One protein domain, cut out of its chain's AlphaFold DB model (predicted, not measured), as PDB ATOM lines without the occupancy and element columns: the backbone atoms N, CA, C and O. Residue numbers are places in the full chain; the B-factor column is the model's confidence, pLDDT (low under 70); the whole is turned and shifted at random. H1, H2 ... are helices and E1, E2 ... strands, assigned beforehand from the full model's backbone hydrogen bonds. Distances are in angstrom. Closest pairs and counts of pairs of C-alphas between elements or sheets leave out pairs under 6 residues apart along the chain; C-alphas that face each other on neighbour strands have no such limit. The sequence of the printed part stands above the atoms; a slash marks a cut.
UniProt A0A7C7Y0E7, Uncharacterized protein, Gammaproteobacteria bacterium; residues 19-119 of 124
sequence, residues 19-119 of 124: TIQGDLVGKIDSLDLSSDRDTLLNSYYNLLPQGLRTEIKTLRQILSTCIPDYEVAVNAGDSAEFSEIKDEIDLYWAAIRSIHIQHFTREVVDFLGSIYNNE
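What this domain is: This is residues 19 to 119 of the 124 residues of an uncharacterized protein of Gammaproteobacteria bacterium (UniProt A0A7C7Y0E7). A small two-stranded hairpin, E1 and E2, sits at the open end of a long helical hairpin, H2 and H3, which makes most of the length. At that same end H4 folds back on the last part of H3, and the short helix H1 lies near H2 and H4. The 101 printed residues, mostly helix by class, run E1, E2, H1, H2, H3, H4, and the sheet is antiparallel. The whole is only just compact, close to loose, with a radius of gyration of the C-alphas of 15.2 A, and elongated, spanning 47 by 27 by 21 A.

Where its parts are: E1, residues 19 to 21, begins at C-alpha 19 (166.449, 155.445, 209.612); E2 is residues 24 to 28. H1 is residues 37 to 45. H2, residues 50 to 76, is 40.2 A long and ends at C-alpha 76 (121.529, 169.030, 206.158). H3, residues 79 to 103, is 36.0 A long. H4, residues 106 to 117, is 16.2 A long and ends at C-alpha 117 (143.074, 161.229, 212.451).

How they stand to each other: In the hairpin of E1 and E2, N 26 and O 19 are 2.7 A apart, within hydrogen-bond range. The closest C-alphas of E2 and H4, Lys 27 and Val 108, are 6.0 A apart; those of E2 and H3, Leu 24 and His 103, 5.1 A. H3 and H4 touch, His 100 to Val 109 being the closest C-alphas at 5.8 A, with residues 97 to 101 of H3 alone. H2 and H3 touch at a shallow tilt of 22 degrees, opposite ways; their closest C-alphas, Ala 73 and Phe 82, are 5.3 A apart. H1 is close to but not clearly touching H2, with the C-alphas of Tyr 45 and Arg 53 closest at 5.9 A. H2 and H4 are apart. In H3 and H4 every O i to N i+4 pair is within hydrogen-bond range; in H1 4 of 5 are, in H2 20 of 23.

The domain as a whole: The C-alphas farthest apart, Gly 22 and Ala 76, are 48.8 A apart. The printed part has no cut and no long link. No printed residue is under 70 in pLDDT.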
ATOM      1  N   THR A  19     166.360 156.881 209.341       74.94
ATOM      2  CA  THR A  19     166.449 155.445 209.612       74.94
ATOM      3  C   THR A  19     165.895 154.668 208.418       74.94
ATOM      4  O   THR A  19     164.812 154.977 207.937       74.94
ATOM      5  N   ILE A  20     166.598 153.640 207.941       75.44
ATOM      6  CA  ILE A  20     166.109 152.725 206.897       75.44
ATOM      7  C   ILE A  20     166.033 151.312 207.480       75.44
ATOM      8  O   ILE A  20     167.024 150.806 208.012       75.44
ATOM      9  N   GLN A  21     164.869 150.664 207.377       73.06
ATOM     10  CA  GLN A  21     164.672 149.279 207.816       73.06
ATOM     11  C   GLN A  21     164.279 148.406 206.619       73.06
ATOM     12  O   GLN A  21     163.116 148.354 206.220       73.06
ATOM     13  N   GLY A  22     165.259 147.699 206.047       79.94
ATOM     14  CA  GLY A  22     165.078 147.014 204.763       79.94
ATOM     15  C   GLY A  22     164.962 148.038 203.635       79.94
ATOM     16  O   GLY A  22     165.824 148.902 203.527       79.94
ATOM     17  N   ASP A  23     163.880 147.968 202.858       84.75
ATOM     18  CA  ASP A  23     163.560 148.941 201.798       84.75
ATOM     19  C   ASP A  23     162.563 150.025 202.263       84.75
ATOM     20  O   ASP A  23     162.092 150.831 201.461       84.75
ATOM     21  N   LEU A  24     162.216 150.040 203.557       91.44
ATOM     22  CA  LEU A  24     161.238 150.964 204.126       91.44
ATOM     23  C   LEU A  24     161.903 152.191 204.744       91.44
ATOM     24  O   LEU A  24     162.904 152.104 205.463       91.44
ATOM     25  N   VAL A  25     161.260 153.332 204.522       91.94
ATOM     26  CA  VAL A  25     161.629 154.627 205.084       91.94
ATOM     27  C   VAL A  25     161.177 154.695 206.548       91.94
ATOM     28  O   VAL A  25     159.998 154.543 206.880       91.94
ATOM     29  N   GLY A  26     162.138 154.864 207.445       91.19
ATOM     30  CA  GLY A  26     161.940 155.014 208.882       91.19
ATOM     31  C   GLY A  26     161.801 156.469 209.307       91.19
ATOM     32  O   GLY A  26     161.596 157.364 208.486       91.19
ATOM     33  N   LYS A  27     161.869 156.693 210.619       92.69
ATOM     34  CA  LYS A  27     161.761 158.030 211.197       92.69
ATOM     35  C   LYS A  27     162.855 158.961 210.687       92.69
ATOM     36  O   LYS A  27     163.990 158.545 210.445       92.69
ATOM     37  N   ILE A  28     162.470 160.226 210.568       90.69
ATOM     38  CA  ILE A  28     163.381 161.344 210.363       90.69
ATOM     39  C   ILE A  28     163.741 161.885 211.753       90.69
ATOM     40  O   ILE A  28     162.896 162.495 212.405       90.69
ATOM     41  N   ASP A  29     164.964 161.643 212.226       84.25
ATOM     42  CA  ASP A  29     165.355 161.974 213.609       84.25
ATOM     43  C   ASP A  29     165.484 163.486 213.841       84.25
ATOM     44  O   ASP A  29     165.291 163.969 214.954       84.25
ATOM     45  N   SER A  30     165.788 164.241 212.785       85.38
ATOM     46  CA  SER A  30     165.879 165.704 212.817       85.38
ATOM     47  C   SER A  30     164.533 166.399 212.589       85.38
ATOM     48  O   SER A  30     164.498 167.612 212.422       85.38
ATOM     49  N   LEU A  31     163.428 165.654 212.491       88.31
ATOM     50  CA  LEU A  31     162.132 166.251 212.197       88.31
ATOM     51  C   LEU A  31     161.599 166.980 213.428       88.31
ATOM     52  O   LEU A  31     161.314 166.361 214.454       88.31
ATOM     53  N   ASP A  32     161.403 168.287 213.295       88.75
ATOM     54  CA  ASP A  32     160.706 169.074 214.300       88.75
ATOM     55  C   ASP A  32     159.221 168.684 214.350       88.75
ATOM     56  O   ASP A  32     158.407 169.119 213.538       88.75
ATOM     57  N   LEU A  33     158.858 167.870 215.340       87.00
ATOM     58  CA  LEU A  33     157.482 167.415 215.557       87.00
ATOM     59  C   LEU A  33     156.525 168.539 215.994       87.00
ATOM     60  O   LEU A  33     155.322 168.293 216.078       87.00
ATOM     61  N   SER A  34     157.033 169.742 216.288       87.94
ATOM     62  CA  SER A  34     156.207 170.925 216.556       87.94
ATOM     63  C   SER A  34     155.813 171.699 215.293       87.94
ATOM     64  O   SER A  34     154.962 172.587 215.367       87.94
ATOM     65  N   SER A  35     156.384 171.332 214.141       89.25
ATOM     66  CA  SER A  35     156.011 171.879 212.838       89.25
ATOM     67  C   SER A  35     154.551 171.591 212.488       89.25
ATOM     68  O   SER A  35     153.920 170.664 213.004       89.25
ATOM     69  N   ASP A  36     154.001 172.396 211.581       91.19
ATOM     70  CA  ASP A  36     152.631 172.211 211.124       91.19
ATOM     71  C   ASP A  36     152.446 170.887 210.363       91.19
ATOM     72  O   ASP A  36     153.386 170.259 209.861       91.19
ATOM     73  N   ARG A  37     151.180 170.483 210.258       89.19
ATOM     74  CA  ARG A  37     150.745 169.238 209.623       89.19
ATOM     75  C   ARG A  37     151.331 169.036 208.228       89.19
ATOM     76  O   ARG A  37     151.814 167.947 207.914       89.19
ATOM     77  N   ASP A  38     151.239 170.060 207.385       90.81
ATOM     78  CA  ASP A  38     151.641 169.960 205.988       90.81
ATOM     79  C   ASP A  38     153.146 169.801 205.886       90.81
ATOM     80  O   ASP A  38     153.614 168.963 205.113       90.81
ATOM     81  N   THR A  39     153.894 170.533 206.707       91.75
ATOM     82  CA  THR A  39     155.344 170.385 206.816       91.75
ATOM     83  C   THR A  39     155.730 168.963 207.222       91.75
ATOM     84  O   THR A  39     156.540 168.339 206.535       91.75
ATOM     85  N   LEU A  40     155.099 168.391 208.254       93.12
ATOM     86  CA  LEU A  40     155.374 167.018 208.698       93.12
ATOM     87  C   LEU A  40     155.098 165.980 207.598       93.12
ATOM     88  O   LEU A  40     155.941 165.124 207.328       93.12
ATOM     89  N   LEU A  41     153.944 166.065 206.929       94.00
ATOM     90  CA  LEU A  41     153.581 165.141 205.848       94.00
ATOM     91  C   LEU A  41     154.510 165.288 204.637       94.00
ATOM     92  O   LEU A  41     154.967 164.292 204.073       94.00
ATOM     93  N   ASN A  42     154.825 166.525 204.250       94.25
ATOM     94  CA  ASN A  42     155.697 166.802 203.114       94.25
ATOM     95  C   ASN A  42     157.122 166.289 203.351       94.25
ATOM     96  O   ASN A  42     157.729 165.773 202.412       94.25
ATOM     97  N   SER A  43     157.631 166.358 204.584       94.19
ATOM     98  CA  SER A  43     158.938 165.794 204.944       94.19
ATOM     99  C   SER A  43     159.030 164.302 204.622       94.19
ATOM    100  O   SER A  43     159.995 163.875 203.993       94.19
ATOM    101  N   TYR A  44     157.997 163.515 204.940       94.88
ATOM    102  CA  TYR A  44     157.968 162.089 204.598       94.88
ATOM    103  C   TYR A  44     157.699 161.836 203.113       94.88
ATOM    104  O   TYR A  44     158.339 160.987 202.495       94.88
ATOM    105  N   TYR A  45     156.780 162.574 202.494       95.62
ATOM    106  CA  TYR A  45     156.404 162.318 201.098       95.62
ATOM    107  C   TYR A  45     157.477 162.740 200.105       95.62
ATOM    108  O   TYR A  45     157.551 162.201 199.000       95.62
ATOM    109  N   ASN A  46     158.361 163.651 200.505       94.31
ATOM    110  CA  ASN A  46     159.526 164.005 199.712       94.31
ATOM    111  C   ASN A  46     160.561 162.875 199.597       94.31
ATOM    112  O   ASN A  46     161.399 162.924 198.692       94.31
ATOM    113  N   LEU A  47     160.463 161.848 200.444       93.31
ATOM    114  CA  LEU A  47     161.283 160.638 200.381       93.31
ATOM    115  C   LEU A  47     160.711 159.594 199.409       93.31
ATOM    116  O   LEU A  47     161.407 158.649 199.044       93.31
ATOM    117  N   LEU A  48     159.469 159.770 198.942       93.81
ATOM    118  CA  LEU A  48     158.857 158.878 197.963       93.81
ATOM    119  C   LEU A  48     159.383 159.142 196.540       93.81
ATOM    120  O   LEU A  48     159.678 160.293 196.175       93.81
ATOM    121  N   PRO A  49     159.411 158.109 195.678       93.06
ATOM    122  CA  PRO A  49     159.587 158.272 194.239       93.06
ATOM    123  C   PRO A  49     158.637 159.325 193.653       93.06
ATOM    124  O   PRO A  49     157.501 159.474 194.101       93.06
ATOM    125  N   GLN A  50     159.075 160.047 192.617       92.75
ATOM    126  CA  GLN A  50     158.327 161.177 192.046       92.75
ATOM    127  C   GLN A  50     156.883 160.826 191.639       92.75
ATOM    128  O   GLN A  50     155.974 161.631 191.858       92.75
ATOM    129  N   GLY A  51     156.665 159.630 191.079       94.75
ATOM    130  CA  GLY A  51     155.328 159.149 190.718       94.75
ATOM    131  C   GLY A  51     154.403 159.069 191.934       94.75
ATOM    132  O   GLY A  51     153.362 159.719 191.960       94.75
ATOM    133  N   LEU A  52     154.855 158.386 192.985       95.56
ATOM    134  CA  LEU A  52     154.106 158.219 194.233       95.56
ATOM    135  C   LEU A  52     153.915 159.533 194.991       95.56
ATOM    136  O   LEU A  52     152.873 159.758 195.594       95.56
ATOM    137  N   ARG A  53     154.888 160.443 194.921       95.00
ATOM    138  CA  ARG A  53     154.761 161.792 195.488       95.00
ATOM    139  C   ARG A  53     153.652 162.595 194.812       95.00
ATOM    140  O   ARG A  53     152.931 163.336 195.473       95.00
ATOM    141  N   THR A  54     153.526 162.463 193.494       95.25
ATOM    142  CA  THR A  54     152.449 163.114 192.737       95.25
ATOM    143  C   THR A  54     151.107 162.490 193.097       95.25
ATOM    144  O   THR A  54     150.160 163.209 193.400       95.25
ATOM    145  N   GLU A  55     151.046 161.161 193.132       96.75
ATOM    146  CA  GLU A  55     149.847 160.407 193.488       96.75
ATOM    147  C   GLU A  55     149.341 160.751 194.893       96.75
ATOM    148  O   GLU A  55     148.190 161.154 195.047       96.75
ATOM    149  N   ILE A  56     150.207 160.698 195.909       95.94
ATOM    150  CA  ILE A  56     149.807 160.977 197.292       95.94
ATOM    151  C   ILE A  56     149.375 162.434 197.485       95.94
ATOM    152  O   ILE A  56     148.475 162.711 198.275       95.94
ATOM    153  N   LYS A  57     149.968 163.373 196.735       94.25
ATOM    154  CA  LYS A  57     149.548 164.779 196.740       94.25
ATOM    155  C   LYS A  57     148.145 164.938 196.152       94.25
ATOM    156  O   LYS A  57     147.330 165.645 196.737       94.25
ATOM    157  N   THR A  58     147.857 164.262 195.041       95.75
ATOM    158  CA  THR A  58     146.523 164.252 194.427       95.75
ATOM    159  C   THR A  58     145.490 163.636 195.364       95.75
ATOM    160  O   THR A  58     144.463 164.256 195.616       95.75
ATOM    161  N   LEU A  59     145.782 162.464 195.941       95.31
ATOM    162  CA  LEU A  59     144.889 161.795 196.892       95.31
ATOM    163  C   LEU A  59     144.582 162.684 198.099       95.31
ATOM    164  O   LEU A  59     143.428 162.811 198.486       95.31
ATOM    165  N   ARG A  60     145.595 163.356 198.662       92.88
ATOM    166  CA  ARG A  60     145.397 164.318 199.757       92.88
ATOM    167  C   ARG A  60     144.504 165.482 199.372       92.88
ATOM    168  O   ARG A  60     143.668 165.890 200.169       92.88
ATOM    169  N   GLN A  61     144.704 166.030 198.179       92.56
ATOM    170  CA  GLN A  61     143.906 167.151 197.713       92.56
ATOM    171  C   GLN A  61     142.438 166.745 197.557       92.56
ATOM    172  O   GLN A  61     141.572 167.473 198.030       92.56
ATOM    173  N   ILE A  62     142.166 165.569 196.987       93.25
ATOM    174  CA  ILE A  62     140.800 165.037 196.883       93.25
ATOM    175  C   ILE A  62     140.207 164.793 198.277       93.25
ATOM    176  O   ILE A  62     139.112 165.251 198.579       93.25
ATOM    177  N   LEU A  63     140.962 164.160 199.175       91.25
ATOM    178  CA  LEU A  63     140.497 163.902 200.536       91.25
ATOM    179  C   LEU A  63     140.145 165.208 201.278       91.25
ATOM    180  O   LEU A  63     139.153 165.266 201.997       91.25
ATOM    181  N   SER A  64     140.914 166.283 201.060       89.00
ATOM    182  CA  SER A  64     140.628 167.600 201.643       89.00
ATOM    183  C   SER A  64     139.362 168.255 201.085       89.00
ATOM    184  O   SER A  64     138.703 168.998 201.810       89.00
ATOM    185  N   THR A  65     138.991 167.975 199.828       90.56
ATOM    186  CA  THR A  65     137.749 168.499 199.242       90.56
ATOM    187  C   THR A  65     136.510 167.784 199.764       90.56
ATOM    188  O   THR A  65     135.461 168.406 199.816       90.56
ATOM    189  N   CYS A  66     136.630 166.542 200.246       89.38
ATOM    190  CA  CYS A  66     135.508 165.816 200.845       89.38
ATOM    191  C   CYS A  66     135.099 166.352 202.233       89.38
ATOM    192  O   CYS A  66     133.980 166.109 202.673       89.38
ATOM    193  N   ILE A  67     135.982 167.070 202.948       87.06
ATOM    194  CA  ILE A  67     135.684 167.620 204.288       87.06
ATOM    195  C   ILE A  67     134.508 168.614 204.265       87.06
ATOM    196  O   ILE A  67     133.562 168.405 205.025       87.06
ATOM    197  N   PRO A  68     134.518 169.683 203.441       89.88
ATOM    198  CA  PRO A  68     133.394 170.615 203.400       89.88
ATOM    199  C   PRO A  68     132.093 169.940 202.949       89.88
ATOM    200  O   PRO A  68     131.041 170.236 203.511       89.88
ATOM    201  N   ASP A  69     132.156 169.005 201.998       90.44
ATOM    202  CA  ASP A  69     130.975 168.271 201.531       90.44
ATOM    203  C   ASP A  69     130.383 167.415 202.665       90.44
ATOM    204  O   ASP A  69     129.173 167.432 202.904       90.44
ATOM    205  N   TYR A  70     131.241 166.748 203.446       88.31
ATOM    206  CA  TYR A  70     130.836 166.003 204.638       88.31
ATOM    207  C   TYR A  70     130.128 166.904 205.661       88.31
ATOM    208  O   TYR A  70     129.075 166.544 206.191       88.31
ATOM    209  N   GLU A  71     130.678 168.089 205.939       89.62
ATOM    210  CA  GLU A  71     130.067 169.048 206.865       89.62
ATOM    211  C   GLU A  71     128.694 169.526 206.373       89.62
ATOM    212  O   GLU A  71     127.769 169.676 207.177       89.62
ATOM    213  N   VAL A  72     128.530 169.741 205.065       91.12
ATOM    214  CA  VAL A  72     127.241 170.113 204.463       91.12
ATOM    215  C   VAL A  72     126.217 168.993 204.637       91.12
ATOM    216  O   VAL A  72     125.129 169.264 205.153       91.12
ATOM    217  N   ALA A  73     126.569 167.750 204.301       90.56
ATOM    218  CA  ALA A  73     125.675 166.599 204.430       90.56
ATOM    219  C   ALA A  73     125.229 166.373 205.888       90.56
ATOM    220  O   ALA A  73     124.042 166.172 206.167       90.56
ATOM    221  N   VAL A  74     126.161 166.498 206.844       88.38
ATOM    222  CA  VAL A  74     125.863 166.414 208.284       88.38
ATOM    223  C   VAL A  74     124.901 167.521 208.718       88.38
ATOM    224  O   VAL A  74     123.917 167.243 209.406       88.38
ATOM    225  N   ASN A  75     125.150 168.765 208.307       91.12
ATOM    226  CA  ASN A  75     124.306 169.904 208.677       91.12
ATOM    227  C   ASN A  75     122.912 169.845 208.033       91.12
ATOM    228  O   ASN A  75     121.942 170.315 208.630       91.12
ATOM    229  N   ALA A  76     122.800 169.264 206.837       93.12
ATOM    230  CA  ALA A  76     121.529 169.030 206.158       93.12
ATOM    231  C   ALA A  76     120.733 167.859 206.763       93.12
ATOM    232  O   ALA A  76     119.522 167.768 206.553       93.12
ATOM    233  N   GLY A  77     121.394 166.977 207.522       91.56
ATOM    234  CA  GLY A  77     120.804 165.728 207.997       91.56
ATOM    235  C   GLY A  77     120.537 164.731 206.865       91.56
ATOM    236  O   GLY A  77     119.669 163.867 207.014       91.56
ATOM    237  N   ASP A  78     121.250 164.855 205.741       93.81
ATOM    238  CA  ASP A  78     121.124 163.949 204.602       93.81
ATOM    239  C   ASP A  78     121.997 162.712 204.831       93.81
ATOM    240  O   ASP A  78     123.196 162.681 204.557       93.81
ATOM    241  N   SER A  79     121.380 161.666 205.381       89.31
ATOM    242  CA  SER A  79     122.081 160.415 205.670       89.31
ATOM    243  C   SER A  79     122.571 159.687 204.416       89.31
ATOM    244  O   SER A  79     123.500 158.889 204.523       89.31
ATOM    245  N   ALA A  80     121.935 159.900 203.259       92.62
ATOM    246  CA  ALA A  80     122.337 159.232 202.024       92.62
ATOM    247  C   ALA A  80     123.604 159.885 201.463       92.62
ATOM    248  O   ALA A  80     124.584 159.185 201.213       92.62
ATOM    249  N   GLU A  81     123.605 161.215 201.373       91.19
ATOM    250  CA  GLU A  81     124.772 162.000 200.959       91.19
ATOM    251  C   GLU A  81     125.950 161.798 201.928       91.19
ATOM    252  O   GLU A  81     127.080 161.570 201.504       91.19
ATOM    253  N   PHE A  82     125.679 161.747 203.238       89.00
ATOM    254  CA  PHE A  82     126.680 161.400 204.252       89.00
ATOM    255  C   PHE A  82     127.360 160.052 203.976       89.00
ATOM    256  O   PHE A  82     128.584 159.949 204.070       89.00
ATOM    257  N   SER A  83     126.577 159.008 203.688       89.94
ATOM    258  CA  SER A  83     127.118 157.669 203.443       89.94
ATOM    259  C   SER A  83     127.966 157.628 202.176       89.94
ATOM    260  O   SER A  83     129.036 157.030 202.198       89.94
ATOM    261  N   GLU A  84     127.529 158.299 201.112       92.50
ATOM    262  CA  GLU A  84     128.276 158.380 199.855       92.50
ATOM    263  C   GLU A  84     129.628 159.083 200.045       92.50
ATOM    264  O   GLU A  84     130.670 158.534 199.683       92.50
ATOM    265  N   ILE A  85     129.631 160.239 200.714       92.00
ATOM    266  CA  ILE A  85     130.861 160.987 201.004       92.00
ATOM    267  C   ILE A  85     131.790 160.171 201.913       92.00
ATOM    268  O   ILE A  85     133.006 160.151 201.710       92.00
ATOM    269  N   LYS A  86     131.242 159.453 202.903       90.44
ATOM    270  CA  LYS A  86     132.040 158.596 203.789       90.44
ATOM    271  C   LYS A  86     132.706 157.444 203.034       90.44
ATOM    272  O   LYS A  86     133.880 157.179 203.290       90.44
ATOM    273  N   ASP A  87     131.993 156.797 202.115       91.94
ATOM    274  CA  ASP A  87     132.544 155.725 201.279       91.94
ATOM    275  C   ASP A  87     133.672 156.250 200.373       91.94
ATOM    276  O   ASP A  87     134.705 155.593 200.206       91.94
ATOM    277  N   GLU A  88     133.514 157.457 199.828       92.81
ATOM    278  CA  GLU A  88     134.534 158.123 199.015       92.81
ATOM    279  C   GLU A  88     135.793 158.458 199.834       92.81
ATOM    280  O   GLU A  88     136.920 158.154 199.425       92.81
ATOM    281  N   ILE A  89     135.613 159.002 201.037       91.94
ATOM    282  CA  ILE A  89     136.713 159.251 201.972       91.94
ATOM    283  C   ILE A  89     137.438 157.949 202.327       91.94
ATOM    284  O   ILE A  89     138.671 157.909 202.277       91.94
ATOM    285  N   ASP A  90     136.705 156.883 202.651       91.94
ATOM    286  CA  ASP A  90     137.297 155.592 203.011       91.94
ATOM    287  C   ASP A  90     138.114 155.004 201.859       91.94
ATOM    288  O   ASP A  90     139.205 154.466 202.080       91.94
ATOM    289  N   LEU A  91     137.642 155.163 200.621       94.06
ATOM    290  CA  LEU A  91     138.363 154.746 199.423       94.06
ATOM    291  C   LEU A  91     139.701 155.487 199.277       94.06
ATOM    292  O   LEU A  91     140.750 154.854 199.100       94.06
ATOM    293  N   TYR A  92     139.692 156.818 199.357       94.44
ATOM    294  CA  TYR A  92     140.909 157.617 199.192       94.44
ATOM    295  C   TYR A  92     141.876 157.456 200.360       94.44
ATOM    296  O   TYR A  92     143.094 157.378 200.156       94.44
ATOM    297  N   TRP A  93     141.353 157.335 201.577       94.19
ATOM    298  CA  TRP A  93     142.165 157.040 202.742       94.19
ATOM    299  C   TRP A  93     142.835 155.668 202.632       94.19
ATOM    300  O   TRP A  93     144.040 155.552 202.873       94.19
ATOM    301  N   ALA A  94     142.110 154.639 202.187       94.25
ATOM    302  CA  ALA A  94     142.685 153.319 201.958       94.25
ATOM    303  C   ALA A  94     143.829 153.357 200.928       94.25
ATOM    304  O   ALA A  94     144.852 152.694 201.127       94.25
ATOM    305  N   ALA A  95     143.705 154.163 199.868       96.25
ATOM    306  CA  ALA A  95     144.767 154.353 198.881       96.25
ATOM    307  C   ALA A  95     146.019 155.008 199.497       96.25
ATOM    308  O   ALA A  95     147.128 154.489 199.339       96.25
ATOM    309  N   ILE A  96     145.850 156.085 200.272       95.88
ATOM    310  CA  ILE A  96     146.952 156.745 200.994       95.88
ATOM    311  C   ILE A  96     147.629 155.762 201.956       95.88
ATOM    312  O   ILE A  96     148.852 155.608 201.939       95.88
ATOM    313  N   ARG A  97     146.836 155.046 202.757       95.62
ATOM    314  CA  ARG A  97     147.331 154.070 203.731       95.62
ATOM    315  C   ARG A  97     148.072 152.914 203.060       95.62
ATOM    316  O   ARG A  97     149.057 152.419 203.607       95.62
ATOM    317  N   SER A  98     147.638 152.503 201.869       96.81
ATOM    318  CA  SER A  98     148.334 151.501 201.062       96.81
ATOM    319  C   SER A  98     149.732 151.978 200.662       96.81
ATOM    320  O   SER A  98     150.701 151.248 200.877       96.81
ATOM    321  N   ILE A  99     149.865 153.223 200.181       96.62
ATOM    322  CA  ILE A  99     151.178 153.830 199.900       96.62
ATOM    323  C   ILE A  99     152.015 153.872 201.182       96.62
ATOM    324  O   ILE A  99     153.201 153.541 201.153       96.62
ATOM    325  N   HIS A 100     151.414 154.225 202.323       96.62
ATOM    326  CA  HIS A 100     152.159 154.295 203.576       96.62
ATOM    327  C   HIS A 100     152.756 152.949 203.980       96.62
ATOM    328  O   HIS A 100     153.951 152.867 204.248       96.62
ATOM    329  N   ILE A 101     151.939 151.894 203.995       95.69
ATOM    330  CA  ILE A 101     152.350 150.547 204.417       95.69
ATOM    331  C   ILE A 101     153.431 149.970 203.494       95.69
ATOM    332  O   ILE A 101     154.287 149.215 203.951       95.69
ATOM    333  N   GLN A 102     153.398 150.311 202.206       95.50
ATOM    334  CA  GLN A 102     154.357 149.805 201.223       95.50
ATOM    335  C   GLN A 102     155.729 150.488 201.298       95.50
ATOM    336  O   GLN A 102     156.718 149.883 200.888       95.50
ATOM    337  N   HIS A 103     155.801 151.727 201.795       95.88
ATOM    338  CA  HIS A 103     157.013 152.549 201.690       95.88
ATOM    339  C   HIS A 103     157.596 153.011 203.020       95.88
ATOM    340  O   HIS A 103     158.770 153.383 203.066       95.88
ATOM    341  N   PHE A 104     156.823 152.971 204.101       96.25
ATOM    342  CA  PHE A 104     157.266 153.420 205.410       96.25
ATOM    343  C   PHE A 104     157.264 152.284 206.430       96.25
ATOM    344  O   PHE A 104     156.487 151.333 206.363       96.25
ATOM    345  N   THR A 105     158.150 152.396 207.418       95.50
ATOM    346  CA  THR A 105     158.135 151.505 208.584       95.50
ATOM    347  C   THR A 105     156.825 151.643 209.354       95.50
ATOM    348  O   THR A 105     156.193 152.698 209.335       95.50
ATOM    349  N   ARG A 106     156.443 150.602 210.104       94.44
ATOM    350  CA  ARG A 106     155.220 150.612 210.925       94.44
ATOM    351  C   ARG A 106     155.118 151.842 211.829       94.44
ATOM    352  O   ARG A 106     154.055 152.426 211.948       94.44
ATOM    353  N   GLU A 107     156.230 152.242 212.431       94.50
ATOM    354  CA  GLU A 107     156.274 153.393 213.328       94.50
ATOM    355  C   GLU A 107     155.937 154.711 212.610       94.50
ATOM    356  O   GLU A 107     155.205 155.545 213.138       94.50
ATOM    357  N   VAL A 108     156.430 154.881 211.380       95.12
ATOM    358  CA  VAL A 108     156.100 156.037 210.537       95.12
ATOM    359  C   VAL A 108     154.663 155.948 210.030       95.12
ATOM    360  O   VAL A 108     153.978 156.962 210.011       95.12
ATOM    361  N   VAL A 109     154.172 154.758 209.672       95.88
ATOM    362  CA  VAL A 109     152.762 154.551 209.292       95.88
ATOM    363  C   VAL A 109     151.828 154.972 210.428       95.88
ATOM    364  O   VAL A 109     150.875 155.711 210.191       95.88
ATOM    365  N   ASP A 110     152.118 154.553 211.662       94.94
ATOM    366  CA  ASP A 110     151.325 154.909 212.842       94.94
ATOM    367  C   ASP A 110     151.380 156.430 213.103       94.94
ATOM    368  O   ASP A 110     150.355 157.056 213.384       94.94
ATOM    369  N   PHE A 111     152.556 157.048 212.938       94.81
ATOM    370  CA  PHE A 111     152.724 158.500 213.038       94.81
ATOM    371  C   PHE A 111     151.920 159.258 211.974       94.81
ATOM    372  O   PHE A 111     151.131 160.136 212.322       94.81
ATOM    373  N   LEU A 112     152.063 158.901 210.694       95.00
ATOM    374  CA  LEU A 112     151.321 159.521 209.597       95.00
ATOM    375  C   LEU A 112     149.814 159.339 209.806       95.00
ATOM    376  O   LEU A 112     149.076 160.314 209.730       95.00
ATOM    377  N   GLY A 113     149.355 158.141 210.177       93.00
ATOM    378  CA  GLY A 113     147.950 157.885 210.507       93.00
ATOM    379  C   GLY A 113     147.418 158.784 211.626       93.00
ATOM    380  O   GLY A 113     146.304 159.295 211.524       93.00
ATOM    381  N   SER A 114     148.221 159.053 212.660       92.19
ATOM    382  CA  SER A 114     147.828 159.979 213.732       92.19
ATOM    383  C   SER A 114     147.623 161.415 213.237       92.19
ATOM    384  O   SER A 114     146.740 162.112 213.731       92.19
ATOM    385  N   ILE A 115     148.389 161.842 212.227       91.94
ATOM    386  CA  ILE A 115     148.238 163.162 211.618       91.94
ATOM    387  C   ILE A 115     146.880 163.276 210.913       91.94
ATOM    388  O   ILE A 115     146.165 164.254 211.133       91.94
ATOM    389  N   TYR A 116     146.512 162.269 210.117       89.62
ATOM    390  CA  TYR A 116     145.225 162.231 209.416       89.62
ATOM    391  C   TYR A 116     144.044 162.131 210.389       89.62
ATOM    392  O   TYR A 116     143.073 162.864 210.251       89.62
ATOM    393  N   ASN A 117     144.139 161.320 211.442       86.69
ATOM    394  CA  ASN A 117     143.074 161.229 212.451       86.69
ATOM    395  C   ASN A 117     142.784 162.559 213.171       86.69
ATOM    396  O   ASN A 117     141.684 162.748 213.676       86.69
ATOM    397  N   ASN A 118     143.751 163.479 213.213       84.12
ATOM    398  CA  ASN A 118     143.564 164.822 213.766       84.12
ATOM    399  C   ASN A 118     143.046 165.839 212.731       84.12
ATOM    400  O   ASN A 118     142.749 166.979 213.088       84.12
ATOM    401  N   GLU A 119     143.011 165.476 211.448       80.75
ATOM    402  CA  GLU A 119     142.554 166.326 210.344       80.75
ATOM    403  C   GLU A 119     141.068 166.133 210.041       80.75
ATOM    404  O   GLU A 119     140.385 167.105 209.724       80.75
TER     405      GLU A 119